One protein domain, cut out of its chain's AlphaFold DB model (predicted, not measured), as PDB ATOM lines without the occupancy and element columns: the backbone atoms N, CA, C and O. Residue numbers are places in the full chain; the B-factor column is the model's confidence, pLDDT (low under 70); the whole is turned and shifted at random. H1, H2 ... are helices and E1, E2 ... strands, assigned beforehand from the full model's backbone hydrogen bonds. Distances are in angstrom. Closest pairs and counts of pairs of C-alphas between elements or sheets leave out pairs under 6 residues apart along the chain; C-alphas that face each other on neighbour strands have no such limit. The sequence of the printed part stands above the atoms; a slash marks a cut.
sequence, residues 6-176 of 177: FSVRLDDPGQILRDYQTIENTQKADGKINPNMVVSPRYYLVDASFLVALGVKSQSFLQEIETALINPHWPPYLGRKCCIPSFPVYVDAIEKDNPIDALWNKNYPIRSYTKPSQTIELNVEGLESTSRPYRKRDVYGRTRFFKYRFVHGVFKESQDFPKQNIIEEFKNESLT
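What this domain is: This is residues 6 to 176 of the 177 residues of the protein "Type I-E CRISPR-associated protein Cas5/CasD" of Spirochaetes bacterium (UniProt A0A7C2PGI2). Look first for a strongly twisted antiparallel sheet of five strands, in the order E4, E1, E6, E8, E7, with the short helix H2 over one face and a long two-stranded hairpin, E2 and E3, reaching away from it as an arm. H1 follows edge strand E4 but is not on the sheet, while near the end of E1 a tiny parallel pair, E5 and E9, leads straight into H3, where residues 171 to 176 stick out. The printed part has 171 residues with three named helices and nine named strands, in the order E1 E2 E3 E4 H1 H2 E5 E6 E7 E8 E9 H3, and its class is mixed, helices and strands. It is loose, with a radius of gyration of the C-alphas of 19.5 A and spans of 59 by 42 by 35 A, the arm making much of the longest one.

How they stand to each other: Start at inner strand E1, residues 6 to 12. On one side of it you find edge strand E4, residues 49 to 55, antiparallel at 163 degrees, with N 9 and O 51 within hydrogen-bond range at 2.8 A. On its other side is E6, residues 119 to 125, antiparallel at 164 degrees, with N 8 and O 123 at 2.9 A. Next comes E8, residues 146 to 157, antiparallel to E6 at 147 degrees, with N 122 and O 154 at 2.7 A. E8 is staggered: it pairs with E6 over residues 151 to 157 and with edge strand E7, residues 134 to 139, over residues 146 to 151. E7 and E8 form a hairpin, with N 134 and O 151 at 2.8 A. From edge to edge the strands' lines turn by 79 degrees. H2, residues 99 to 103, is on this sheet over E1, at a height over the sheet of 7.1 A; the closest C-alphas of H2 and E1 are those of Leu 103 and Arg 9, 6.3 A apart. H1, residues 59 to 70, is not on the sheet and is apart from H2. For the arm, look at E2, residues 15 to 23, and E3, residues 38 to 46, an antiparallel hairpin at 155 degrees, with N 17 and O 44 at 2.8 A. E3 runs on into E4 across a break of 2 residues, at 81 degrees. E5, residues 110 to 112, comes closest to E1 at the C-alphas of Ser 112 and Asp 12, 5.2 A apart. E5 is parallel to E9, residues 163 to 165, at 24 degrees, with N 164 and O 110 at 2.9 A. H3, residues 166 to 174, comes closest to E5 at the C-alphas of Ile 166 and Ser 112, 5.7 A apart. In H1, H2 and H3 every O i to N i+4 pair is within hydrogen-bond range.

Where its parts are: Find C-alpha 6 at (-36.007, -33.496, 544.019), where E1 begins; it is 18.0 A long. E4 measures 19.6 A, E6 19.3 A, E7 16.3 A and E8, the longest strand, 33.7 A. From C-alpha 15 at (-32.862, -12.314, 536.154) E2 runs 25.0 A, and E3 returns over 24.2 A. H1 is 16.6 A long and H2 6.0 A; E5 spans 6.3 A and E9 6.8 A. H3, 12.6 A long, ends at C-alpha 174, (-40.575, -21.476, 513.969).

The domain as a whole: The two C-alphas farthest apart are those of Lys 32 and Asp 160, at 61.1 A. The printed part has no cut. Two links are long: E2 to E3, residues 24 to 37, and H1 to H2, residues 71 to 98. Mean pLDDT of the printed part is 90.6; look for values under 70 at residues 141 to 142 and 173 to 176.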
ATOM      1  N   PHE A   6     -35.955 -34.568 545.006       93.19
ATOM      2  CA  PHE A   6     -36.007 -33.496 544.019       93.19
ATOM      3  C   PHE A   6     -34.658 -32.788 543.925       93.19
ATOM      4  O   PHE A   6     -34.278 -32.022 544.818       93.19
ATOM      5  N   SER A   7     -33.943 -33.031 542.827       95.75
ATOM      6  CA  SER A   7     -32.638 -32.419 542.557       95.75
ATOM      7  C   SER A   7     -32.693 -31.548 541.306       95.75
ATOM      8  O   SER A   7     -33.440 -31.842 540.378       95.75
ATOM      9  N   VAL A   8     -31.928 -30.460 541.280       97.19
ATOM     10  CA  VAL A   8     -32.026 -29.426 540.237       97.19
ATOM     11  C   VAL A   8     -30.644 -29.046 539.731       97.19
ATOM     12  O   VAL A   8     -29.771 -28.751 540.539       97.19
ATOM     13  N   ARG A   9     -30.467 -28.985 538.414       97.94
ATOM     14  CA  ARG A   9     -29.340 -28.338 537.738       97.94
ATOM     15  C   ARG A   9     -29.761 -26.948 537.275       97.94
ATOM     16  O   ARG A   9     -30.804 -26.792 536.641       97.94
ATOM     17  N   LEU A  10     -28.971 -25.948 537.647       97.19
ATOM     18  CA  LEU A  10     -29.183 -24.546 537.305       97.19
ATOM     19  C   LEU A  10     -28.490 -24.228 535.973       97.19
ATOM     20  O   LEU A  10     -27.321 -23.850 535.972       97.19
ATOM     21  N   ASP A  11     -29.191 -24.401 534.855       97.12
ATOM     22  CA  ASP A  11     -28.616 -24.189 533.519       97.12
ATOM     23  C   ASP A  11     -28.431 -22.695 533.211       97.12
ATOM     24  O   ASP A  11     -27.387 -22.290 532.698       97.12
ATOM     25  N   ASP A  12     -29.425 -21.878 533.574       95.44
ATOM     26  CA  ASP A  12     -29.376 -20.420 533.491       95.44
ATOM     27  C   ASP A  12     -30.039 -19.815 534.742       95.44
ATOM     28  O   ASP A  12     -31.213 -20.109 535.004       95.44
ATOM     29  N   PRO A  13     -29.331 -18.997 535.544       94.31
ATOM     30  CA  PRO A  13     -29.914 -18.369 536.729       94.31
ATOM     31  C   PRO A  13     -31.027 -17.366 536.403       94.31
ATOM     32  O   PRO A  13     -31.860 -17.089 537.272       94.31
ATOM     33  N   GLY A  14     -31.045 -16.827 535.180       94.50
ATOM     34  CA  GLY A  14     -31.965 -15.774 534.774       94.50
ATOM     35  C   GLY A  14     -31.810 -14.478 535.577       94.50
ATOM     36  O   GLY A  14     -30.805 -14.229 536.248       94.50
ATOM     37  N   GLN A  15     -32.830 -13.624 535.500       95.31
ATOM     38  CA  GLN A  15     -32.862 -12.314 536.154       95.31
ATOM     39  C   GLN A  15     -34.124 -12.138 536.996       95.31
ATOM     40  O   GLN A  15     -35.183 -12.681 536.689       95.31
ATOM     41  N   ILE A  16     -34.036 -11.351 538.070       96.69
ATOM     42  CA  ILE A  16     -35.200 -11.036 538.902       96.69
ATOM     43  C   ILE A  16     -35.983  -9.888 538.261       96.69
ATOM     44  O   ILE A  16     -35.502  -8.758 538.204       96.69
ATOM     45  N   LEU A  17     -37.227 -10.155 537.867       96.31
ATOM     46  CA  LEU A  17     -38.192  -9.142 537.450       96.31
ATOM     47  C   LEU A  17     -39.129  -8.800 538.611       96.31
ATOM     48  O   LEU A  17     -39.714  -9.689 539.236       96.31
ATOM     49  N   ARG A  18     -39.314  -7.502 538.873       96.25
ATOM     50  CA  ARG A  18     -40.342  -6.992 539.786       96.25
ATOM     51  C   ARG A  18     -41.525  -6.465 538.978       96.25
ATOM     52  O   ARG A  18     -41.423  -5.426 538.338       96.25
ATOM     53  N   ASP A  19     -42.645  -7.160 539.074       95.12
ATOM     54  CA  ASP A  19     -43.905  -6.820 538.419       95.12
ATOM     55  C   ASP A  19     -44.859  -6.142 539.416       95.12
ATOM     56  O   ASP A  19     -45.060  -6.628 540.535       95.12
ATOM     57  N   TYR A  20     -45.435  -5.007 539.025       92.56
ATOM     58  CA  TYR A  20     -46.370  -4.242 539.849       92.56
ATOM     59  C   TYR A  20     -47.796  -4.546 539.414       92.56
ATOM     60  O   TYR A  20     -48.334  -3.915 538.510       92.56
ATOM     61  N   GLN A  21     -48.424  -5.500 540.097       92.00
ATOM     62  CA  GLN A  21     -49.806  -5.862 539.811       92.00
ATOM     63  C   GLN A  21     -50.751  -5.047 540.682       92.00
ATOM     64  O   GLN A  21     -50.613  -5.028 541.906       92.00
ATOM     65  N   THR A  22     -51.723  -4.394 540.063       92.38
ATOM     66  CA  THR A  22     -52.765  -3.649 540.763       92.38
ATOM     67  C   THR A  22     -54.062  -4.444 540.780       92.38
ATOM     68  O   THR A  22     -54.391  -5.158 539.835       92.38
ATOM     69  N   ILE A  23     -54.778  -4.372 541.899       90.50
ATOM     70  CA  ILE A  23     -56.072  -5.030 542.067       90.50
ATOM     71  C   ILE A  23     -57.055  -3.995 542.597       90.50
ATOM     72  O   ILE A  23     -56.844  -3.399 543.657       90.50
ATOM     73  N   GLU A  24     -58.132  -3.793 541.852       90.69
ATOM     74  CA  GLU A  24     -59.271  -2.981 542.267       90.69
ATOM     75  C   GLU A  24     -60.312  -3.846 542.980       90.69
ATOM     76  O   GLU A  24     -60.330  -5.070 542.838       90.69
ATOM     77  N   ASN A  25     -61.187  -3.210 543.759       87.88
ATOM     78  CA  ASN A  25     -62.318  -3.866 544.418       87.88
ATOM     79  C   ASN A  25     -61.935  -5.064 545.313       87.88
ATOM     80  O   ASN A  25     -62.684  -6.033 545.436       87.88
ATOM     81  N   THR A  26     -60.765  -5.012 545.958       87.25
ATOM     82  CA  THR A  26     -60.337  -6.059 546.904       87.25
ATOM     83  C   THR A  26     -61.275  -6.142 548.108       87.25
ATOM     84  O   THR A  26     -61.825  -5.136 548.547       87.25
ATOM     85  N   GLN A  27     -61.456  -7.334 548.680       86.81
ATOM     86  CA  GLN A  27     -62.273  -7.497 549.881       86.81
ATOM     87  C   GLN A  27     -61.455  -7.184 551.141       86.81
ATOM     88  O   GLN A  27     -60.346  -7.690 551.319       86.81
ATOM     89  N   LYS A  28     -62.000  -6.340 552.019       84.56
ATOM     90  CA  LYS A  28     -61.435  -6.046 553.340       84.56
ATOM     91  C   LYS A  28     -61.766  -7.160 554.337       84.56
ATOM     92  O   LYS A  28     -62.669  -7.962 554.119       84.56
ATOM     93  N   ALA A  29     -61.064  -7.170 555.470       85.50
ATOM     94  CA  ALA A  29     -61.309  -8.128 556.552       85.50
ATOM     95  C   ALA A  29     -62.729  -8.025 557.149       85.50
ATOM     96  O   ALA A  29     -63.244  -9.014 557.657       85.50
ATOM     97  N   ASP A  30     -63.373  -6.856 557.053       89.25
ATOM     98  CA  ASP A  30     -64.768  -6.625 557.457       89.25
ATOM     99  C   ASP A  30     -65.791  -7.003 556.364       89.25
ATOM    100  O   ASP A  30     -66.981  -6.719 556.496       89.25
ATOM    101  N   GLY A  31     -65.334  -7.617 555.268       87.25
ATOM    102  CA  GLY A  31     -66.162  -8.062 554.150       87.25
ATOM    103  C   GLY A  31     -66.529  -6.970 553.140       87.25
ATOM    104  O   GLY A  31     -67.069  -7.305 552.084       87.25
ATOM    105  N   LYS A  32     -66.221  -5.692 553.406       90.31
ATOM    106  CA  LYS A  32     -66.539  -4.580 552.496       90.31
ATOM    107  C   LYS A  32     -65.564  -4.509 551.324       90.31
ATOM    108  O   LYS A  32     -64.403  -4.909 551.428       90.31
ATOM    109  N   ILE A  33     -66.022  -3.932 550.215       88.31
ATOM    110  CA  ILE A  33     -65.161  -3.636 549.067       88.31
ATOM    111  C   ILE A  33     -64.199  -2.507 549.444       88.31
ATOM    112  O   ILE A  33     -64.573  -1.504 550.058       88.31
ATOM    113  N   ASN A  34     -62.933  -2.682 549.090       85.31
ATOM    114  CA  ASN A  34     -61.920  -1.660 549.211       85.31
ATOM    115  C   ASN A  34     -62.018  -0.689 548.025       85.31
ATOM    116  O   ASN A  34     -61.789  -1.120 546.894       85.31
ATOM    117  N   PRO A  35     -62.314   0.603 548.264       84.75
ATOM    118  CA  PRO A  35     -62.367   1.599 547.194       84.75
ATOM    119  C   PRO A  35     -60.973   1.962 546.661       84.75
ATOM    120  O   PRO A  35     -60.865   2.582 545.610       84.75
ATOM    121  N   ASN A  36     -59.906   1.592 547.377       88.50
ATOM    122  CA  ASN A  36     -58.539   1.898 546.982       88.50
ATOM    123  C   ASN A  36     -57.943   0.761 546.151       88.50
ATOM    124  O   ASN A  36     -58.066  -0.418 546.503       88.50
ATOM    125  N   MET A  37     -57.210   1.133 545.103       88.12
ATOM    126  CA  MET A  37     -56.369   0.213 544.346       88.12
ATOM    127  C   MET A  37     -55.258  -0.339 545.245       88.12
ATOM    128  O   MET A  37     -54.511   0.412 545.874       88.12
ATOM    129  N   VAL A  38     -55.139  -1.665 545.307       90.94
ATOM    130  CA  VAL A  38     -54.083  -2.339 546.067       90.94
ATOM    131  C   VAL A  38     -52.964  -2.731 545.117       90.94
ATOM    132  O   VAL A  38     -53.184  -3.475 544.164       90.94
ATOM    133  N   VAL A  39     -51.749  -2.263 545.399       90.19
ATOM    134  CA  VAL A  39     -50.542  -2.672 544.675       90.19
ATOM    135  C   VAL A  39     -49.966  -3.933 545.322       90.19
ATOM    136  O   VAL A  39     -49.674  -3.959 546.517       90.19
ATOM    137  N   SER A  40     -49.767  -4.979 544.526       90.56
ATOM    138  CA  SER A  40     -49.162  -6.252 544.910       90.56
ATOM    139  C   SER A  40     -47.880  -6.468 544.094       90.56
ATOM    140  O   SER A  40     -47.947  -6.977 542.973       90.56
ATOM    141  N   PRO A  41     -46.697  -6.080 544.614       91.44
ATOM    142  CA  PRO A  41     -45.442  -6.353 543.927       91.44
ATOM    143  C   PRO A  41     -45.167  -7.861 543.923       91.44
ATOM    144  O   PRO A  41     -45.209  -8.520 544.967       91.44
ATOM    145  N   ARG A  42     -44.867  -8.412 542.748       94.50
ATOM    146  CA  ARG A  42     -44.538  -9.826 542.557       94.50
ATOM    147  C   ARG A  42     -43.173  -9.955 541.905       94.50
ATOM    148  O   ARG A  42     -42.873  -9.270 540.937       94.50
ATOM    149  N   TYR A  43     -42.361 -10.854 542.444       95.88
ATOM    150  CA  TYR A  43     -41.048 -11.168 541.897       95.88
ATOM    151  C   TYR A  43     -41.117 -12.447 541.062       95.88
ATOM    152  O   TYR A  43     -41.763 -13.426 541.472       95.88
ATOM    153  N   TYR A  44     -40.455 -12.415 539.911       96.25
ATOM    154  CA  TYR A  44     -40.332 -13.506 538.950       96.25
ATOM    155  C   TYR A  44     -38.866 -13.701 538.573       96.25
ATOM    156  O   TYR A  44     -38.084 -12.756 538.648       96.25
ATOM    157  N   LEU A  45     -38.515 -14.918 538.163       96.06
ATOM    158  CA  LEU A  45     -37.284 -15.173 537.424       96.06
ATOM    159  C   LEU A  45     -37.630 -15.169 535.936       96.06
ATOM    160  O   LEU A  45     -38.554 -15.874 535.530       96.06
ATOM    161  N   VAL A  46     -36.928 -14.350 535.160       94.44
ATOM    162  CA  VAL A  46     -37.044 -14.275 533.698       94.44
ATOM    163  C   VAL A  46     -35.785 -14.835 533.059       94.44
ATOM    164  O   VAL A  46     -34.714 -14.751 533.660       94.44
ATOM    165  N   ASP A  47     -35.932 -15.436 531.880       93.12
ATOM    166  CA  ASP A  47     -34.842 -16.069 531.126       93.12
ATOM    167  C   ASP A  47     -34.021 -17.071 531.959       93.12
ATOM    168  O   ASP A  47     -32.819 -17.237 531.777       93.12
ATOM    169  N   ALA A  48     -34.683 -17.740 532.908       95.00
ATOM    170  CA  ALA A  48     -34.091 -18.785 533.733       95.00
ATOM    171  C   ALA A  48     -34.373 -20.168 533.136       95.00
ATOM    172  O   ALA A  48     -35.433 -20.405 532.550       95.00
ATOM    173  N   SER A  49     -33.441 -21.095 533.335       95.69
ATOM    174  CA  SER A  49     -33.523 -22.460 532.824       95.69
ATOM    175  C   SER A  49     -33.014 -23.448 533.866       95.69
ATOM    176  O   SER A  49     -31.979 -23.237 534.503       95.69
ATOM    177  N   PHE A  50     -33.763 -24.533 534.050       96.81
ATOM    178  CA  PHE A  50     -33.479 -25.556 535.047       96.81
ATOM    179  C   PHE A  50     -33.733 -26.937 534.457       96.81
ATOM    180  O   PHE A  50     -34.767 -27.155 533.824       96.81
ATOM    181  N   LEU A  51     -32.851 -27.887 534.759       97.50
ATOM    182  CA  LEU A  51     -33.128 -29.309 534.580       97.50
ATOM    183  C   LEU A  51     -33.418 -29.931 535.946       97.50
ATOM    184  O   LEU A  51     -32.689 -29.706 536.912       97.50
ATOM    185  N   VAL A  52     -34.490 -30.709 536.042       96.94
ATOM    186  CA  VAL A  52     -34.935 -31.319 537.297       96.94
ATOM    187  C   VAL A  52     -34.854 -32.834 537.186       96.94
ATOM    188  O   VAL A  52     -35.398 -33.417 536.257       96.94
ATOM    189  N   ALA A  53     -34.232 -33.465 538.180       96.50
ATOM    190  CA  ALA A  53     -34.275 -34.905 538.381       96.50
ATOM    191  C   ALA A  53     -35.225 -35.222 539.541       96.50
ATOM    192  O   ALA A  53     -34.983 -34.831 540.690       96.50
ATOM    193  N   LEU A  54     -36.301 -35.943 539.223       95.00
ATOM    194  CA  LEU A  54     -37.248 -36.477 540.193       95.00
ATOM    195  C   LEU A  54     -36.922 -37.950 540.456       95.00
ATOM    196  O   LEU A  54     -37.223 -38.815 539.640       95.00
ATOM    197  N   GLY A  55     -36.303 -38.235 541.600       93.81
ATOM    198  CA  GLY A  55     -36.007 -39.600 542.018       93.81
ATOM    199  C   GLY A  55     -37.250 -40.282 542.581       93.81
ATOM    200  O   GLY A  55     -37.898 -39.753 543.489       93.81
ATOM    201  N   VAL A  56     -37.564 -41.469 542.070       92.19
ATOM    202  CA  VAL A  56     -38.701 -42.298 542.488       92.19
ATOM    203  C   VAL A  56     -38.232 -43.724 542.766       92.19
ATOM    204  O   VAL A  56     -37.277 -44.195 542.161       92.19
ATOM    205  N   LYS A  57     -38.880 -44.409 543.715       88.44
ATOM    206  CA  LYS A  57     -38.503 -45.780 544.106       88.44
ATOM    207  C   LYS A  57     -39.296 -46.871 543.392       88.44
ATOM    208  O   LYS A  57     -38.801 -47.980 543.251       88.44
ATOM    209  N   SER A  58     -40.542 -46.579 543.025       91.75
ATOM    210  CA  SER A  58     -41.441 -47.546 542.399       91.75
ATOM    211  C   SER A  58     -41.517 -47.299 540.900       91.75
ATOM    212  O   SER A  58     -41.835 -46.186 540.476       91.75
ATOM    213  N   GLN A  59     -41.301 -48.355 540.117       91.00
ATOM    214  CA  GLN A  59     -41.432 -48.309 538.663       91.00
ATOM    215  C   GLN A  59     -42.862 -47.982 538.221       91.00
ATOM    216  O   GLN A  59     -43.053 -47.215 537.282       91.00
ATOM    217  N   SER A  60     -43.879 -48.507 538.914       93.50
ATOM    218  CA  SER A  60     -45.275 -48.202 538.578       93.50
ATOM    219  C   SER A  60     -45.580 -46.718 538.785       93.50
ATOM    220  O   SER A  60     -46.243 -46.093 537.967       93.50
ATOM    221  N   PHE A  61     -45.026 -46.126 539.846       93.19
ATOM    222  CA  PHE A  61     -45.211 -44.708 540.131       93.19
ATOM    223  C   PHE A  61     -44.455 -43.810 539.142       93.19
ATOM    224  O   PHE A  61     -44.952 -42.745 538.785       93.19
ATOM    225  N   LEU A  62     -43.284 -44.245 538.658       93.38
ATOM    226  CA  LEU A  62     -42.573 -43.560 537.574       93.38
ATOM    227  C   LEU A  62     -43.444 -43.468 536.314       93.38
ATOM    228  O   LEU A  62     -43.611 -42.380 535.771       93.38
ATOM    229  N   GLN A  63     -44.042 -44.590 535.902       94.31
ATOM    230  CA  GLN A  63     -44.907 -44.666 534.719       94.31
ATOM    231  C   GLN A  63     -46.162 -43.792 534.853       94.31
ATOM    232  O   GLN A  63     -46.580 -43.144 533.890       94.31
ATOM    233  N   GLU A  64     -46.753 -43.733 536.050       94.50
ATOM    234  CA  GLU A  64     -47.875 -42.834 536.341       94.50
ATOM    235  C   GLU A  64     -47.480 -41.359 536.166       94.50
ATOM    236  O   GLU A  64     -48.216 -40.591 535.542       94.50
ATOM    237  N   ILE A  65     -46.312 -40.960 536.684       93.88
ATOM    238  CA  ILE A  65     -45.803 -39.586 536.563       93.88
ATOM    239  C   ILE A  65     -45.494 -39.247 535.106       93.88
ATOM    240  O   ILE A  65     -45.912 -38.194 534.632       93.88
ATOM    241  N   GLU A  66     -44.788 -40.128 534.398       94.75
ATOM    242  CA  GLU A  66     -44.468 -39.964 532.978       94.75
ATOM    243  C   GLU A  66     -45.743 -39.735 532.159       94.75
ATOM    244  O   GLU A  66     -45.880 -38.713 531.483       94.75
ATOM    245  N   THR A  67     -46.730 -40.623 532.307       95.69
ATOM    246  CA  THR A  67     -48.011 -40.522 531.595       95.69
ATOM    247  C   THR A  67     -48.714 -39.194 531.886       95.69
ATOM    248  O   THR A  67     -49.229 -38.551 530.969       95.69
ATOM    249  N   ALA A  68     -48.713 -38.758 533.150       95.06
ATOM    250  CA  ALA A  68     -49.358 -37.521 533.575       95.06
ATOM    251  C   ALA A  68     -48.626 -36.251 533.110       95.06
ATOM    252  O   ALA A  68     -49.272 -35.224 532.908       95.06
ATOM    253  N   LEU A  69     -47.299 -36.291 532.951       94.38
ATOM    254  CA  LEU A  69     -46.526 -35.154 532.442       94.38
ATOM    255  C   LEU A  69     -46.617 -35.029 530.918       94.38
ATOM    256  O   LEU A  69     -46.636 -33.906 530.414       94.38
ATOM    257  N   ILE A  70     -46.707 -36.153 530.201       94.94
ATOM    258  CA  ILE A  70     -46.917 -36.173 528.745       94.94
ATOM    259  C   ILE A  70     -48.352 -35.747 528.401       94.94
ATOM    260  O   ILE A  70     -48.555 -34.962 527.480       94.94
ATOM    261  N   ASN A  71     -49.347 -36.223 529.160       95.12
ATOM    262  CA  ASN A  71     -50.769 -35.939 528.931       95.12
ATOM    263  C   ASN A  71     -51.404 -35.253 530.152       95.12
ATOM    264  O   ASN A  71     -52.198 -35.865 530.878       95.12
ATOM    265  N   PRO A  72     -51.063 -33.980 530.417       94.94
ATOM    266  CA  PRO A  72     -51.508 -33.309 531.624       94.94
ATOM    267  C   PRO A  72     -53.007 -32.999 531.570       94.94
ATOM    268  O   PRO A  72     -53.498 -32.338 530.656       94.94
ATOM    269  N   HIS A  73     -53.745 -33.419 532.601       95.88
ATOM    270  CA  HIS A  73     -55.173 -33.101 532.731       95.88
ATOM    271  C   HIS A  73     -55.432 -31.594 532.926       95.88
ATOM    272  O   HIS A  73     -56.462 -31.075 532.500       95.88
ATOM    273  N   TRP A  74     -54.485 -30.879 533.547       93.19
ATOM    274  CA  TRP A  74     -54.504 -29.420 533.678       93.19
ATOM    275  C   TRP A  74     -53.245 -28.810 533.062       93.19
ATOM    276  O   TRP A  74     -52.168 -29.367 533.265       93.19
ATOM    277  N   PRO A  75     -53.334 -27.639 532.404       92.38
ATOM    278  CA  PRO A  75     -52.162 -26.978 531.840       92.38
ATOM    279  C   PRO A  75     -51.071 -26.737 532.898       92.38
ATOM    280  O   PRO A  75     -51.367 -26.141 533.945       92.38
ATOM    281  N   PRO A  76     -49.822 -27.173 532.656       94.44
ATOM    282  CA  PRO A  76     -48.725 -26.927 533.581       94.44
ATOM    283  C   PRO A  76     -48.360 -25.438 533.614       94.44
ATOM    284  O   PRO A  76     -48.477 -24.723 532.620       94.44
ATOM    285  N   TYR A  77     -47.884 -24.971 534.767       95.38
ATOM    286  CA  TYR A  77     -47.380 -23.610 534.949       95.38
ATOM    287  C   TYR A  77     -46.203 -23.584 535.928       95.38
ATOM    288  O   TYR A  77     -46.154 -24.341 536.900       95.38
ATOM    289  N   LEU A  78     -45.258 -22.675 535.700       94.62
ATOM    290  CA  LEU A  78     -44.036 -22.528 536.488       94.62
ATOM    291  C   LEU A  78     -44.276 -21.579 537.670       94.62
ATOM    292  O   LEU A  78     -44.016 -20.377 537.629       94.62
ATOM    293  N   GLY A  79     -44.841 -22.126 538.746       93.00
ATOM    294  CA  GLY A  79     -45.116 -21.408 539.994       93.00
ATOM    295  C   GLY A  79     -46.419 -20.604 539.972       93.00
ATOM    296  O   GLY A  79     -47.314 -20.875 540.773       93.00
ATOM    297  N   ARG A  80     -46.565 -19.632 539.061       93.38
ATOM    298  CA  ARG A  80     -47.811 -18.854 538.878       93.38
ATOM    299  C   ARG A  80     -48.467 -19.194 537.544       93.38
ATOM    300  O   ARG A  80     -47.770 -19.413 536.567       93.38
ATOM    301  N   LYS A  81     -49.805 -19.161 537.487       93.50
ATOM    302  CA  LYS A  81     -50.598 -19.519 536.290       93.50
ATOM    303  C   LYS A  81     -50.240 -18.730 535.022       93.50
ATOM    304  O   LYS A  81     -50.485 -19.218 533.932       93.50
ATOM    305  N   CYS A  82     -49.690 -17.523 535.162       92.25
ATOM    306  CA  CYS A  82     -49.244 -16.699 534.036       92.25
ATOM    307  C   CYS A  82     -47.883 -17.123 533.455       92.25
ATOM    308  O   CYS A  82     -47.500 -16.627 532.404       92.25
ATOM    309  N   CYS A  83     -47.138 -18.002 534.130       94.56
ATOM    310  CA  CYS A  83     -45.818 -18.465 533.708       94.56
ATOM    311  C   CYS A  83     -45.963 -19.815 532.995       94.56
ATOM    312  O   CYS A  83     -45.808 -20.869 533.613       94.56
ATOM    313  N   ILE A  84     -46.329 -19.774 531.716       94.56
ATOM    314  CA  ILE A  84     -46.508 -20.967 530.880       94.56
ATOM    315  C   ILE A  84     -45.118 -21.514 530.499       94.56
ATOM    316  O   ILE A  84     -44.251 -20.714 530.148       94.56
ATOM    317  N   PRO A  85     -44.867 -22.834 530.587       93.00
ATOM    318  CA  PRO A  85     -43.614 -23.417 530.118       93.00
ATOM    319  C   PRO A  85     -43.440 -23.197 528.612       93.00
ATOM    320  O   PRO A  85     -44.340 -23.509 527.838       93.00
ATOM    321  N   SER A  86     -42.273 -22.704 528.200       90.12
ATOM    322  CA  SER A  86     -41.948 -22.516 526.779       90.12
ATOM    323  C   SER A  86     -41.472 -23.804 526.088       90.12
ATOM    324  O   SER A  86     -41.331 -23.824 524.875       90.12
ATOM    325  N   PHE A  87     -41.229 -24.869 526.859       87.12
ATOM    326  CA  PHE A  87     -40.849 -26.200 526.385       87.12
ATOM    327  C   PHE A  87     -41.669 -27.274 527.108       87.12
ATOM    328  O   PHE A  87     -42.144 -27.014 528.224       87.12
ATOM    329  N   PRO A  88     -41.806 -28.484 526.529       89.00
ATOM    330  CA  PRO A  88     -42.366 -29.628 527.237       89.00
ATOM    331  C   PRO A  88     -41.692 -29.825 528.600       89.00
ATOM    332  O   PRO A  88     -40.472 -29.752 528.730       89.00
ATOM    333  N   VAL A  89     -42.506 -30.042 529.634       92.94
ATOM    334  CA  VAL A  89     -42.022 -30.218 531.017       92.94
ATOM    335  C   VAL A  89     -41.352 -31.582 531.193       92.94
ATOM    336  O   VAL A  89     -40.426 -31.718 531.989       92.94
ATOM    337  N   TYR A  90     -41.833 -32.589 530.463       95.31
ATOM    338  CA  TYR A  90     -41.235 -33.917 530.428       95.31
ATOM    339  C   TYR A  90     -40.085 -33.958 529.421       95.31
ATOM    340  O   TYR A  90     -40.229 -33.460 528.306       95.31
ATOM    341  N   VAL A  91     -38.972 -34.571 529.821       93.81
ATOM    342  CA  VAL A  91     -37.800 -34.780 528.960       93.81
ATOM    343  C   VAL A  91     -37.640 -36.266 528.673       93.81
ATOM    344  O   VAL A  91     -37.723 -36.671 527.521       93.81
ATOM    345  N   ASP A  92     -37.401 -37.064 529.715       94.38
ATOM    346  CA  ASP A  92     -37.083 -38.487 529.598       94.38
ATOM    347  C   ASP A  92     -37.146 -39.175 530.978       94.38
ATOM    348  O   ASP A  92     -37.109 -38.501 532.017       94.38
ATOM    349  N   ALA A  93     -37.171 -40.508 530.986       94.69
ATOM    350  CA  ALA A  93     -37.057 -41.352 532.168       94.69
ATOM    351  C   ALA A  93     -35.832 -42.268 532.036       94.69
ATOM    352  O   ALA A  93     -35.747 -43.108 531.145       94.69
ATOM    353  N   ILE A  94     -34.881 -42.128 532.964       95.12
ATOM    354  CA  ILE A  94     -33.624 -42.884 532.952       95.12
ATOM    355  C   ILE A  94     -33.356 -43.562 534.289       95.12
ATOM    356  O   ILE A  94     -33.720 -43.053 535.349       95.12
ATOM    357  N   GLU A  95     -32.637 -44.678 534.235       94.19
ATOM    358  CA  GLU A  95     -32.132 -45.361 535.418       94.19
ATOM    359  C   GLU A  95     -30.703 -44.896 535.727       94.19
ATOM    360  O   GLU A  95     -29.789 -45.009 534.902       94.19
ATOM    361  N   LYS A  96     -30.521 -44.320 536.919       93.38
ATOM    362  CA  LYS A  96     -29.230 -43.892 537.463       93.38
ATOM    363  C   LYS A  96     -29.212 -44.096 538.970       93.38
ATOM    364  O   LYS A  96     -30.182 -43.771 539.650       93.38
ATOM    365  N   ASP A  97     -28.066 -44.530 539.483       88.06
ATOM    366  CA  ASP A  97     -27.882 -44.800 540.913       88.06
ATOM    367  C   ASP A  97     -27.938 -43.533 541.773       88.06
ATOM    368  O   ASP A  97     -28.271 -43.582 542.957       88.06
ATOM    369  N   ASN A  98     -27.593 -42.379 541.194       90.75
ATOM    370  CA  ASN A  98     -27.585 -41.114 541.910       90.75
ATOM    371  C   ASN A  98     -28.089 -39.941 541.044       90.75
ATOM    372  O   ASN A  98     -27.943 -39.940 539.817       90.75
ATOM    373  N   PRO A  99     -28.664 -38.905 541.681       93.50
ATOM    374  CA  PRO A  99     -29.218 -37.748 540.979       93.50
ATOM    375  C   PRO A  99     -28.165 -36.873 540.289       93.50
ATOM    376  O   PRO A  99     -28.513 -36.151 539.359       93.50
ATOM    377  N   ILE A 100     -26.897 -36.907 540.718       95.50
ATOM    378  CA  ILE A 100     -25.831 -36.124 540.072       95.50
ATOM    379  C   ILE A 100     -25.586 -36.668 538.666       95.50
ATOM    380  O   ILE A 100     -25.542 -35.884 537.725       95.50
ATOM    381  N   ASP A 101     -25.497 -37.986 538.505       95.50
ATOM    382  CA  ASP A 101     -25.274 -38.619 537.204       95.50
ATOM    383  C   ASP A 101     -26.480 -38.478 536.273       95.50
ATOM    384  O   ASP A 101     -26.310 -38.338 535.063       95.50
ATOM    385  N   ALA A 102     -27.698 -38.462 536.827       95.94
ATOM    386  CA  ALA A 102     -28.900 -38.149 536.059       95.94
ATOM    387  C   ALA A 102     -28.874 -36.701 535.538       95.94
ATOM    388  O   ALA A 102     -29.057 -36.466 534.344       95.94
ATOM    389  N   LEU A 103     -28.584 -35.732 536.415       97.06
ATOM    390  CA  LEU A 103     -28.510 -34.311 536.057       97.06
ATOM    391  C   LEU A 103     -27.309 -33.978 535.158       97.06
ATOM    392  O   LEU A 103     -27.376 -33.034 534.373       97.06
ATOM    393  N   TRP A 104     -26.206 -34.720 535.263       97.00
ATOM    394  CA  TRP A 104     -24.972 -34.501 534.501       97.00
ATOM    395  C   TRP A 104     -24.826 -35.452 533.301       97.00
ATOM    396  O   TRP A 104     -23.720 -35.719 532.828       97.00
ATOM    397  N   ASN A 105     -25.944 -35.968 532.788       96.56
ATOM    398  CA  ASN A 105     -25.973 -36.770 531.572       96.56
ATOM    399  C   ASN A 105     -25.811 -35.873 530.329       96.56
ATOM    400  O   ASN A 105     -26.564 -34.917 530.140       96.56
ATOM    401  N   LYS A 106     -24.844 -36.199 529.459       95.56
ATOM    402  CA  LYS A 106     -24.521 -35.426 528.245       95.56
ATOM    403  C   LYS A 106     -25.649 -35.392 527.209       95.56
ATOM    404  O   LYS A 106     -25.627 -34.521 526.347       95.56
ATOM    405  N   ASN A 107     -26.630 -36.289 527.305       95.94
ATOM    406  CA  ASN A 107     -27.817 -36.261 526.448       95.94
ATOM    407  C   ASN A 107     -28.716 -35.045 526.727       95.94
ATOM    408  O   ASN A 107     -29.514 -34.675 525.872       95.94
ATOM    409  N   TYR A 108     -28.577 -34.409 527.894       95.62
ATOM    410  CA  TYR A 108     -29.329 -33.214 528.267       95.62
ATOM    411  C   TYR A 108     -28.380 -32.010 528.291       95.62
ATOM    412  O   TYR A 108     -27.776 -31.732 529.340       95.62
ATOM    413  N   PRO A 109     -28.200 -31.298 527.158       96.06
ATOM    414  CA  PRO A 109     -27.303 -30.150 527.092       96.06
ATOM    415  C   PRO A 109     -27.719 -29.074 528.097       96.06
ATOM    416  O   PRO A 109     -28.876 -29.002 528.505       96.06
ATOM    417  N   ILE A 110     -26.772 -28.231 528.509       96.88
ATOM    418  CA  ILE A 110     -27.079 -27.035 529.296       96.88
ATOM    419  C   ILE A 110     -27.851 -26.074 528.394       96.88
ATOM    420  O   ILE A 110     -27.300 -25.592 527.400       96.88
ATOM    421  N   ARG A 111     -29.110 -25.802 528.739       94.94
ATOM    422  CA  ARG A 111     -29.995 -24.927 527.962       94.94
ATOM    423  C   ARG A 111     -29.991 -23.539 528.577       94.94
ATOM    424  O   ARG A 111     -30.462 -23.371 529.696       94.94
ATOM    425  N   SER A 112     -29.480 -22.548 527.859       94.50
ATOM    426  CA  SER A 112     -29.348 -21.181 528.378       94.50
ATOM    427  C   SER A 112     -29.802 -20.159 527.344       94.50
ATOM    428  O   SER A 112     -29.673 -20.372 526.135       94.50
ATOM    429  N   TYR A 113     -30.359 -19.048 527.826       91.81
ATOM    430  CA  TYR A 113     -30.698 -17.895 526.992       91.81
ATOM    431  C   TYR A 113     -29.453 -17.060 526.686       91.81
ATOM    432  O   TYR A 113     -29.360 -16.414 525.641       91.81
ATOM    433  N   THR A 114     -28.478 -17.097 527.595       90.06
ATOM    434  CA  THR A 114     -27.206 -16.382 527.499       90.06
ATOM    435  C   THR A 114     -26.034 -17.360 527.353       90.06
ATOM    436  O   THR A 114     -26.210 -18.527 527.007       90.06
ATOM    437  N   LYS A 115     -24.796 -16.883 527.530       90.12
ATOM    438  CA  LYS A 115     -23.630 -17.769 527.570       90.12
ATOM    439  C   LYS A 115     -23.623 -18.482 528.929       90.12
ATOM    440  O   LYS A 115     -23.501 -17.784 529.936       90.12
ATOM    441  N   PRO A 116     -23.664 -19.828 528.976       90.75
ATOM    442  CA  PRO A 116     -23.640 -20.551 530.241       90.75
ATOM    443  C   PRO A 116     -22.415 -20.210 531.092       90.75
ATOM    444  O   PRO A 116     -21.313 -20.007 530.567       90.75
ATOM    445  N   SER A 117     -22.605 -20.222 532.412       91.94
ATOM    446  CA  SER A 117     -21.521 -20.090 533.387       91.94
ATOM    447  C   SER A 117     -20.456 -21.179 533.193       91.94
ATOM    448  O   SER A 117     -20.759 -22.302 532.779       91.94
ATOM    449  N   GLN A 118     -19.197 -20.860 533.517       93.88
ATOM    450  CA  GLN A 118     -18.110 -21.851 533.553       93.88
ATOM    451  C   GLN A 118     -18.395 -22.958 534.569       93.88
ATOM    452  O   GLN A 118     -18.112 -24.119 534.299       93.88
ATOM    453  N   THR A 119     -19.065 -22.612 535.663       96.62
ATOM    454  CA  THR A 119     -19.447 -23.546 536.715       96.62
ATOM    455  C   THR A 119     -20.969 -23.583 536.840       96.62
ATOM    456  O   THR A 119     -21.611 -22.534 536.934       96.62
ATOM    457  N   ILE A 120     -21.543 -24.786 536.857       97.19
ATOM    458  CA  ILE A 120     -22.979 -25.038 537.021       97.19
ATOM    459  C   ILE A 120     -23.249 -25.583 538.418       97.19
ATOM    460  O   ILE A 120     -22.543 -26.471 538.901       97.19
ATOM    461  N   GLU A 121     -24.294 -25.061 539.052       96.38
ATOM    462  CA  GLU A 121     -24.752 -25.512 540.362       96.38
ATOM    463  C   GLU A 121     -25.792 -26.634 540.227       96.38
ATOM    464  O   GLU A 121     -26.784 -26.524 539.504       96.38
ATOM    465  N   LEU A 122     -25.583 -27.704 540.988       96.44
ATOM    466  CA  LEU A 122     -26.526 -28.785 541.227       96.44
ATOM    467  C   LEU A 122     -27.019 -28.694 542.675       96.44
ATOM    468  O   LEU A 122     -26.242 -28.841 543.613       96.44
ATOM    469  N   ASN A 123     -28.316 -28.491 542.869       95.62
ATOM    470  CA  ASN A 123     -28.978 -28.586 544.165       95.62
ATOM    471  C   ASN A 123     -29.500 -30.009 544.348       95.62
ATOM    472  O   ASN A 123     -30.515 -30.370 543.754       95.62
ATOM    473  N   VAL A 124     -28.825 -30.812 545.165       94.81
ATOM    474  CA  VAL A 124     -29.093 -32.250 545.283       94.81
ATOM    475  C   VAL A 124     -29.750 -32.581 546.617       94.81
ATOM    476  O   VAL A 124     -29.210 -32.284 547.686       94.81
ATOM    477  N   GLU A 125     -30.917 -33.218 546.566       91.75
ATOM    478  CA  GLU A 125     -31.607 -33.719 547.754       91.75
ATOM    479  C   GLU A 125     -31.107 -35.116 548.139       91.75
ATOM    480  O   GLU A 125     -30.950 -35.988 547.290       91.75
ATOM    481  N   GLY A 126     -30.902 -35.346 549.439       81.88
ATOM    482  CA  GLY A 126     -30.527 -36.666 549.960       81.88
ATOM    483  C   GLY A 126     -29.064 -37.055 549.742       81.88
ATOM    484  O   GLY A 126     -28.706 -38.189 550.036       81.88
ATOM    485  N   LEU A 127     -28.225 -36.131 549.267       81.69
ATOM    486  CA  LEU A 127     -26.780 -36.328 549.211       81.69
ATOM    487  C   LEU A 127     -26.195 -36.344 550.629       81.69
ATOM    488  O   LEU A 127     -26.416 -35.403 551.393       81.69
ATOM    489  N   GLU A 128     -25.422 -37.374 550.959       78.19
ATOM    490  CA  GLU A 128     -24.566 -37.356 552.143       78.19
ATOM    491  C   GLU A 128     -23.373 -36.437 551.864       78.19
ATOM    492  O   GLU A 128     -22.533 -36.713 551.009       78.19
ATOM    493  N   SER A 129     -23.328 -35.291 552.541       77.94
ATOM    494  CA  SER A 129     -22.267 -34.300 552.383       77.94
ATOM    495  C   SER A 129     -21.854 -33.750 553.741       77.94
ATOM    496  O   SER A 129     -22.670 -33.608 554.648       77.94
ATOM    497  N   THR A 130     -20.575 -33.405 553.864       76.25
ATOM    498  CA  THR A 130     -20.035 -32.672 555.017       76.25
ATOM    499  C   THR A 130     -20.324 -31.170 554.935       76.25
ATOM    500  O   THR A 130     -20.205 -30.460 555.934       76.25
ATOM    501  N   SER A 131     -20.706 -30.672 553.754       81.00
ATOM    502  CA  SER A 131     -21.065 -29.270 553.541       81.00
ATOM    503  C   SER A 131     -22.404 -28.924 554.195       81.00
ATOM    504  O   SER A 131     -23.297 -29.759 554.326       81.00
ATOM    505  N   ARG A 132     -22.569 -27.662 554.609       84.94
ATOM    506  CA  ARG A 132     -23.827 -27.203 555.206       84.94
ATOM    507  C   ARG A 132     -24.939 -27.189 554.142       84.94
ATOM    508  O   ARG A 132     -24.797 -26.461 553.160       84.94
ATOM    509  N   PRO A 133     -26.072 -27.884 554.351       89.75
ATOM    510  CA  PRO A 133     -27.165 -27.881 553.388       89.75
ATOM    511  C   PRO A 133     -27.890 -26.535 553.328       89.75
ATOM    512  O   PRO A 133     -28.063 -25.840 554.338       89.75
ATOM    513  N   TYR A 134     -28.443 -26.229 552.157       90.06
ATOM    514  CA  TYR A 134     -29.483 -25.223 552.005       90.06
ATOM    515  C   TYR A 134     -30.811 -25.763 552.534       90.06
ATOM    516  O   TYR A 134     -31.256 -26.860 552.190       90.06
ATOM    517  N   ARG A 135     -31.488 -24.952 553.349       90.25
ATOM    518  CA  ARG A 135     -32.820 -25.262 553.870       90.25
ATOM    519  C   ARG A 135     -33.883 -24.644 552.965       90.25
ATOM    520  O   ARG A 135     -34.025 -23.423 552.939       90.25
ATOM    521  N   LYS A 136     -34.659 -25.476 552.272       87.38
ATOM    522  CA  LYS A 136     -35.815 -25.049 551.466       87.38
ATOM    523  C   LYS A 136     -37.106 -25.359 552.226       87.38
ATOM    524  O   LYS A 136     -37.171 -26.346 552.959       87.38
ATOM    525  N   ARG A 137     -38.103 -24.479 552.123       87.62
ATOM    526  CA  ARG A 137     -39.411 -24.632 552.772       87.62
ATOM    527  C   ARG A 137     -40.454 -24.808 551.678       87.62
ATOM    528  O   ARG A 137     -40.833 -23.827 551.043       87.62
ATOM    529  N   ASP A 138     -40.946 -26.028 551.532       84.38
ATOM    530  CA  ASP A 138     -41.787 -26.410 550.401       84.38
ATOM    531  C   ASP A 138     -43.164 -26.862 550.881       84.38
ATOM    532  O   ASP A 138     -43.336 -27.260 552.039       84.38
ATOM    533  N   VAL A 139     -44.160 -26.751 549.999       80.25
ATOM    534  CA  VAL A 139     -45.539 -27.154 550.291       80.25
ATOM    535  C   VAL A 139     -45.592 -28.669 550.459       80.25
ATOM    536  O   VAL A 139     -45.073 -29.423 549.643       80.25
ATOM    537  N   TYR A 140     -46.246 -29.109 551.525       74.19
ATOM    538  CA  TYR A 140     -46.423 -30.505 551.868       74.19
ATOM    539  C   TYR A 140     -47.916 -30.841 551.919       74.19
ATOM    540  O   TYR A 140     -48.626 -30.454 552.849       74.19
ATOM    541  N   GLY A 141     -48.380 -31.593 550.920       67.94
ATOM    542  CA  GLY A 141     -49.777 -32.006 550.783       67.94
ATOM    543  C   GLY A 141     -50.657 -30.991 550.044       67.94
ATOM    544  O   GLY A 141     -50.175 -30.056 549.413       67.94
ATOM    545  N   ARG A 142     -51.978 -31.208 550.094       68.88
ATOM    546  CA  ARG A 142     -52.985 -30.405 549.363       68.88
ATOM    547  C   ARG A 142     -53.355 -29.089 550.054       68.88
ATOM    548  O   ARG A 142     -53.949 -28.205 549.447       68.88
ATOM    549  N   THR A 143     -53.019 -28.964 551.329       73.56
ATOM    550  CA  THR A 143     -53.207 -27.764 552.148       73.56
ATOM    551  C   THR A 143     -51.886 -27.014 552.276       73.56
ATOM    552  O   THR A 143     -50.825 -27.613 552.131       73.56
ATOM    553  N   ARG A 144     -51.925 -25.711 552.589       77.25
ATOM    554  CA  ARG A 144     -50.728 -24.866 552.778       77.25
ATOM    555  C   ARG A 144     -49.969 -25.191 554.079       77.25
ATOM    556  O   ARG A 144     -49.753 -24.315 554.911       77.25
ATOM    557  N   PHE A 145     -49.571 -26.447 554.257       84.94
ATOM    558  CA  PHE A 145     -48.570 -26.856 555.235       84.94
ATOM    559  C   PHE A 145     -47.215 -26.893 554.556       84.94
ATOM    560  O   PHE A 145     -47.112 -27.282 553.398       84.94
ATOM    561  N   PHE A 146     -46.176 -26.490 555.277       84.69
ATOM    562  CA  PHE A 146     -44.826 -26.465 554.743       84.69
ATOM    563  C   PHE A 146     -43.915 -27.364 555.564       84.69
ATOM    564  O   PHE A 146     -43.979 -27.354 556.795       84.69
ATOM    565  N   LYS A 147     -43.039 -28.105 554.889       85.38
ATOM    566  CA  LYS A 147     -41.955 -28.852 555.531       85.38
ATOM    567  C   LYS A 147     -40.613 -28.368 555.012       85.38
ATOM    568  O   LYS A 147     -40.500 -27.846 553.903       85.38
ATOM    569  N   TYR A 148     -39.597 -28.517 555.852       88.31
ATOM    570  CA  TYR A 148     -38.232 -28.282 555.420       88.31
ATOM    571  C   TYR A 148     -37.724 -29.485 554.640       88.31
ATOM    572  O   TYR A 148     -37.891 -30.623 555.080       88.31
ATOM    573  N   ARG A 149     -37.059 -29.204 553.524       87.19
ATOM    574  CA  ARG A 149     -36.145 -30.136 552.871       87.19
ATOM    575  C   ARG A 149     -34.744 -29.545 552.860       87.19
ATOM    576  O   ARG A 149     -34.565 -28.321 552.911       87.19
ATOM    577  N   PHE A 150     -33.765 -30.430 552.795       90.12
ATOM    578  CA  PHE A 150     -32.355 -30.081 552.789       90.12
ATOM    579  C   PHE A 150     -31.763 -30.490 551.449       90.12
ATOM    580  O   PHE A 150     -31.945 -31.626 551.013       90.12
ATOM    581  N   VAL A 151     -31.079 -29.552 550.805       92.44
ATOM    582  CA  VAL A 151     -30.362 -29.788 549.551       92.44
ATOM    583  C   VAL A 151     -28.920 -29.339 549.700       92.44
ATOM    584  O   VAL A 151     -28.646 -28.355 550.386       92.44
ATOM    585  N   HIS A 152     -28.004 -30.055 549.068       94.44
ATOM    586  CA  HIS A 152     -26.586 -29.719 549.051       94.44
ATOM    587  C   HIS A 152     -26.215 -29.163 547.679       94.44
ATOM    588  O   HIS A 152     -26.649 -29.702 546.660       94.44
ATOM    589  N   GLY A 153     -25.438 -28.081 547.668       93.50
ATOM    590  CA  GLY A 153     -24.887 -27.510 546.444       93.50
ATOM    591  C   GLY A 153     -23.657 -28.292 545.997       93.50
ATOM    592  O   GLY A 153     -22.712 -28.450 546.767       93.50
ATOM    593  N   VAL A 154     -23.665 -28.766 544.757       94.12
ATOM    594  CA  VAL A 154     -22.514 -29.370 544.082       94.12
ATOM    595  C   VAL A 154     -22.216 -28.542 542.842       94.12
ATOM    596  O   VAL A 154     -23.114 -28.253 542.062       94.12
ATOM    597  N   PHE A 155     -20.958 -28.170 542.650       94.69
ATOM    598  CA  PHE A 155     -20.530 -27.336 541.532       94.69
ATOM    599  C   PHE A 155     -19.755 -28.185 540.523       94.69
ATOM    600  O   PHE A 155     -18.900 -28.985 540.908       94.69
ATOM    601  N   LYS A 156     -20.082 -28.049 539.236       95.94
ATOM    602  CA  LYS A 156     -19.463 -28.804 538.138       95.94
ATOM    603  C   LYS A 156     -18.993 -27.855 537.042       95.94
ATOM    604  O   LYS A 156     -19.728 -26.953 536.645       95.94
ATOM    605  N   GLU A 157     -17.798 -28.101 536.524       97.12
ATOM    606  CA  GLU A 157     -17.245 -27.346 535.399       97.12
ATOM    607  C   GLU A 157     -17.947 -27.715 534.087       97.12
ATOM    608  O   GLU A 157     -18.125 -28.890 533.763       97.12
ATOM    609  N   SER A 158     -18.348 -26.699 533.326       95.12
ATOM    610  CA  SER A 158     -19.156 -26.819 532.108       95.12
ATOM    611  C   SER A 158     -18.333 -26.792 530.821       95.12
ATOM    612  O   SER A 158     -18.914 -26.774 529.735       95.12
ATOM    613  N   GLN A 159     -16.997 -26.728 530.910       91.06
ATOM    614  CA  GLN A 159     -16.113 -26.516 529.758       91.06
ATOM    615  C   GLN A 159     -16.368 -27.529 528.633       91.06
ATOM    616  O   GLN A 159     -16.624 -27.111 527.505       91.06
ATOM    617  N   ASP A 160     -16.421 -28.820 528.971       90.12
ATOM    618  CA  ASP A 160     -16.594 -29.930 528.019       90.12
ATOM    619  C   ASP A 160     -18.027 -30.494 527.987       90.12
ATOM    620  O   ASP A 160     -18.267 -31.619 527.527       90.12
ATOM    621  N   PHE A 161     -18.991 -29.750 528.535       95.56
ATOM    622  CA  PHE A 161     -20.384 -30.180 528.603       95.56
ATOM    623  C   PHE A 161     -21.189 -29.620 527.417       95.56
ATOM    624  O   PHE A 161     -21.017 -28.441 527.091       95.56
ATOM    625  N   PRO A 162     -22.072 -30.413 526.777       96.56
ATOM    626  CA  PRO A 162     -22.913 -29.932 525.681       96.56
ATOM    627  C   PRO A 162     -23.764 -28.725 526.090       96.56
ATOM    628  O   PRO A 162     -24.314 -28.690 527.190       96.56
ATOM    629  N   LYS A 163     -23.876 -27.728 525.207       95.25
ATOM    630  CA  LYS A 163     -24.607 -26.474 525.446       95.25
ATOM    631  C   LYS A 163     -25.558 -26.216 524.292       95.25
ATOM    632  O   LYS A 163     -25.203 -26.468 523.144       95.25
ATOM    633  N   GLN A 164     -26.727 -25.683 524.606       93.69
ATOM    634  CA  GLN A 164     -27.743 -25.331 523.629       93.69
ATOM    635  C   GLN A 164     -28.280 -23.934 523.928       93.69
ATOM    636  O   GLN A 164     -28.679 -23.635 525.058       93.69
ATOM    637  N   ASN A 165     -28.263 -23.072 522.912       93.56
ATOM    638  CA  ASN A 165     -28.853 -21.748 523.014       93.56
ATOM    639  C   ASN A 165     -30.363 -21.839 522.758       93.56
ATOM    640  O   ASN A 165     -30.797 -22.252 521.684       93.56
ATOM    641  N   ILE A 166     -31.154 -21.426 523.746       91.19
ATOM    642  CA  ILE A 166     -32.619 -21.514 523.695       91.19
ATOM    643  C   ILE A 166     -33.210 -20.615 522.593       91.19
ATOM    644  O   ILE A 166     -34.181 -20.983 521.937       91.19
ATOM    645  N   ILE A 167     -32.627 -19.437 522.355       88.19
ATOM    646  CA  ILE A 167     -33.125 -18.485 521.350       88.19
ATOM    647  C   ILE A 167     -32.932 -19.049 519.937       88.19
ATOM    648  O   ILE A 167     -33.784 -18.860 519.071       88.19
ATOM    649  N   GLU A 168     -31.816 -19.734 519.691       88.31
ATOM    650  CA  GLU A 168     -31.556 -20.396 518.408       88.31
ATOM    651  C   GLU A 168     -32.507 -21.575 518.171       88.31
ATOM    652  O   GLU A 168     -32.993 -21.753 517.057       88.31
ATOM    653  N   GLU A 169     -32.835 -22.329 519.220       84.38
ATOM    654  CA  GLU A 169     -33.789 -23.440 519.161       84.38
ATOM    655  C   GLU A 169     -35.188 -22.974 518.730       84.38
ATOM    656  O   GLU A 169     -35.727 -23.485 517.748       84.38
ATOM    657  N   PHE A 170     -35.720 -21.916 519.352       81.75
ATOM    658  CA  PHE A 170     -37.019 -21.350 518.963       81.75
ATOM    659  C   PHE A 170     -37.059 -20.845 517.517       81.75
ATOM    660  O   PHE A 170     -38.090 -20.954 516.846       81.75
ATOM    661  N   LYS A 171     -35.951 -20.287 517.011       80.75
ATOM    662  CA  LYS A 171     -35.869 -19.850 515.608       80.75
ATOM    663  C   LYS A 171     -35.979 -21.028 514.645       80.75
ATOM    664  O   LYS A 171     -36.625 -20.895 513.611       80.75
ATOM    665  N   ASN A 172     -35.380 -22.165 514.988       74.69
ATOM    666  CA  ASN A 172     -35.406 -23.360 514.149       74.69
ATOM    667  C   ASN A 172     -36.784 -24.045 514.163       74.69
ATOM    668  O   ASN A 172     -37.257 -24.485 513.115       74.69
ATOM    669  N   GLU A 173     -37.466 -24.072 515.312       68.31
ATOM    670  CA  GLU A 173     -38.838 -24.596 515.427       68.31
ATOM    671  C   GLU A 173     -39.860 -23.723 514.678       68.31
ATOM    672  O   GLU A 173     -40.765 -24.228 514.023       68.31
ATOM    673  N   SER A 174     -39.679 -22.399 514.686       62.81
ATOM    674  CA  SER A 174     -40.575 -21.476 513.969       62.81
ATOM    675  C   SER A 174     -40.487 -21.601 512.441       62.81
ATOM    676  O   SER A 174     -41.395 -21.168 511.741       62.81
ATOM    677  N   LEU A 175     -39.392 -22.159 511.913       54.69
ATOM    678  CA  LEU A 175     -39.176 -22.374 510.475       54.69
ATOM    679  C   LEU A 175     -39.712 -23.725 509.976       54.69
ATOM    680  O   LEU A 175     -39.685 -23.979 508.774       54.69
ATOM    681  N   THR A 176     -40.156 -24.603 510.879       49.91
ATOM    682  CA  THR A 176     -40.625 -25.961 510.555       49.91
ATOM    683  C   THR A 176     -42.154 -26.111 510.576       49.91
ATOM    684  O   THR A 176     -42.651 -27.214 510.337       49.91
TER     685      THR A 176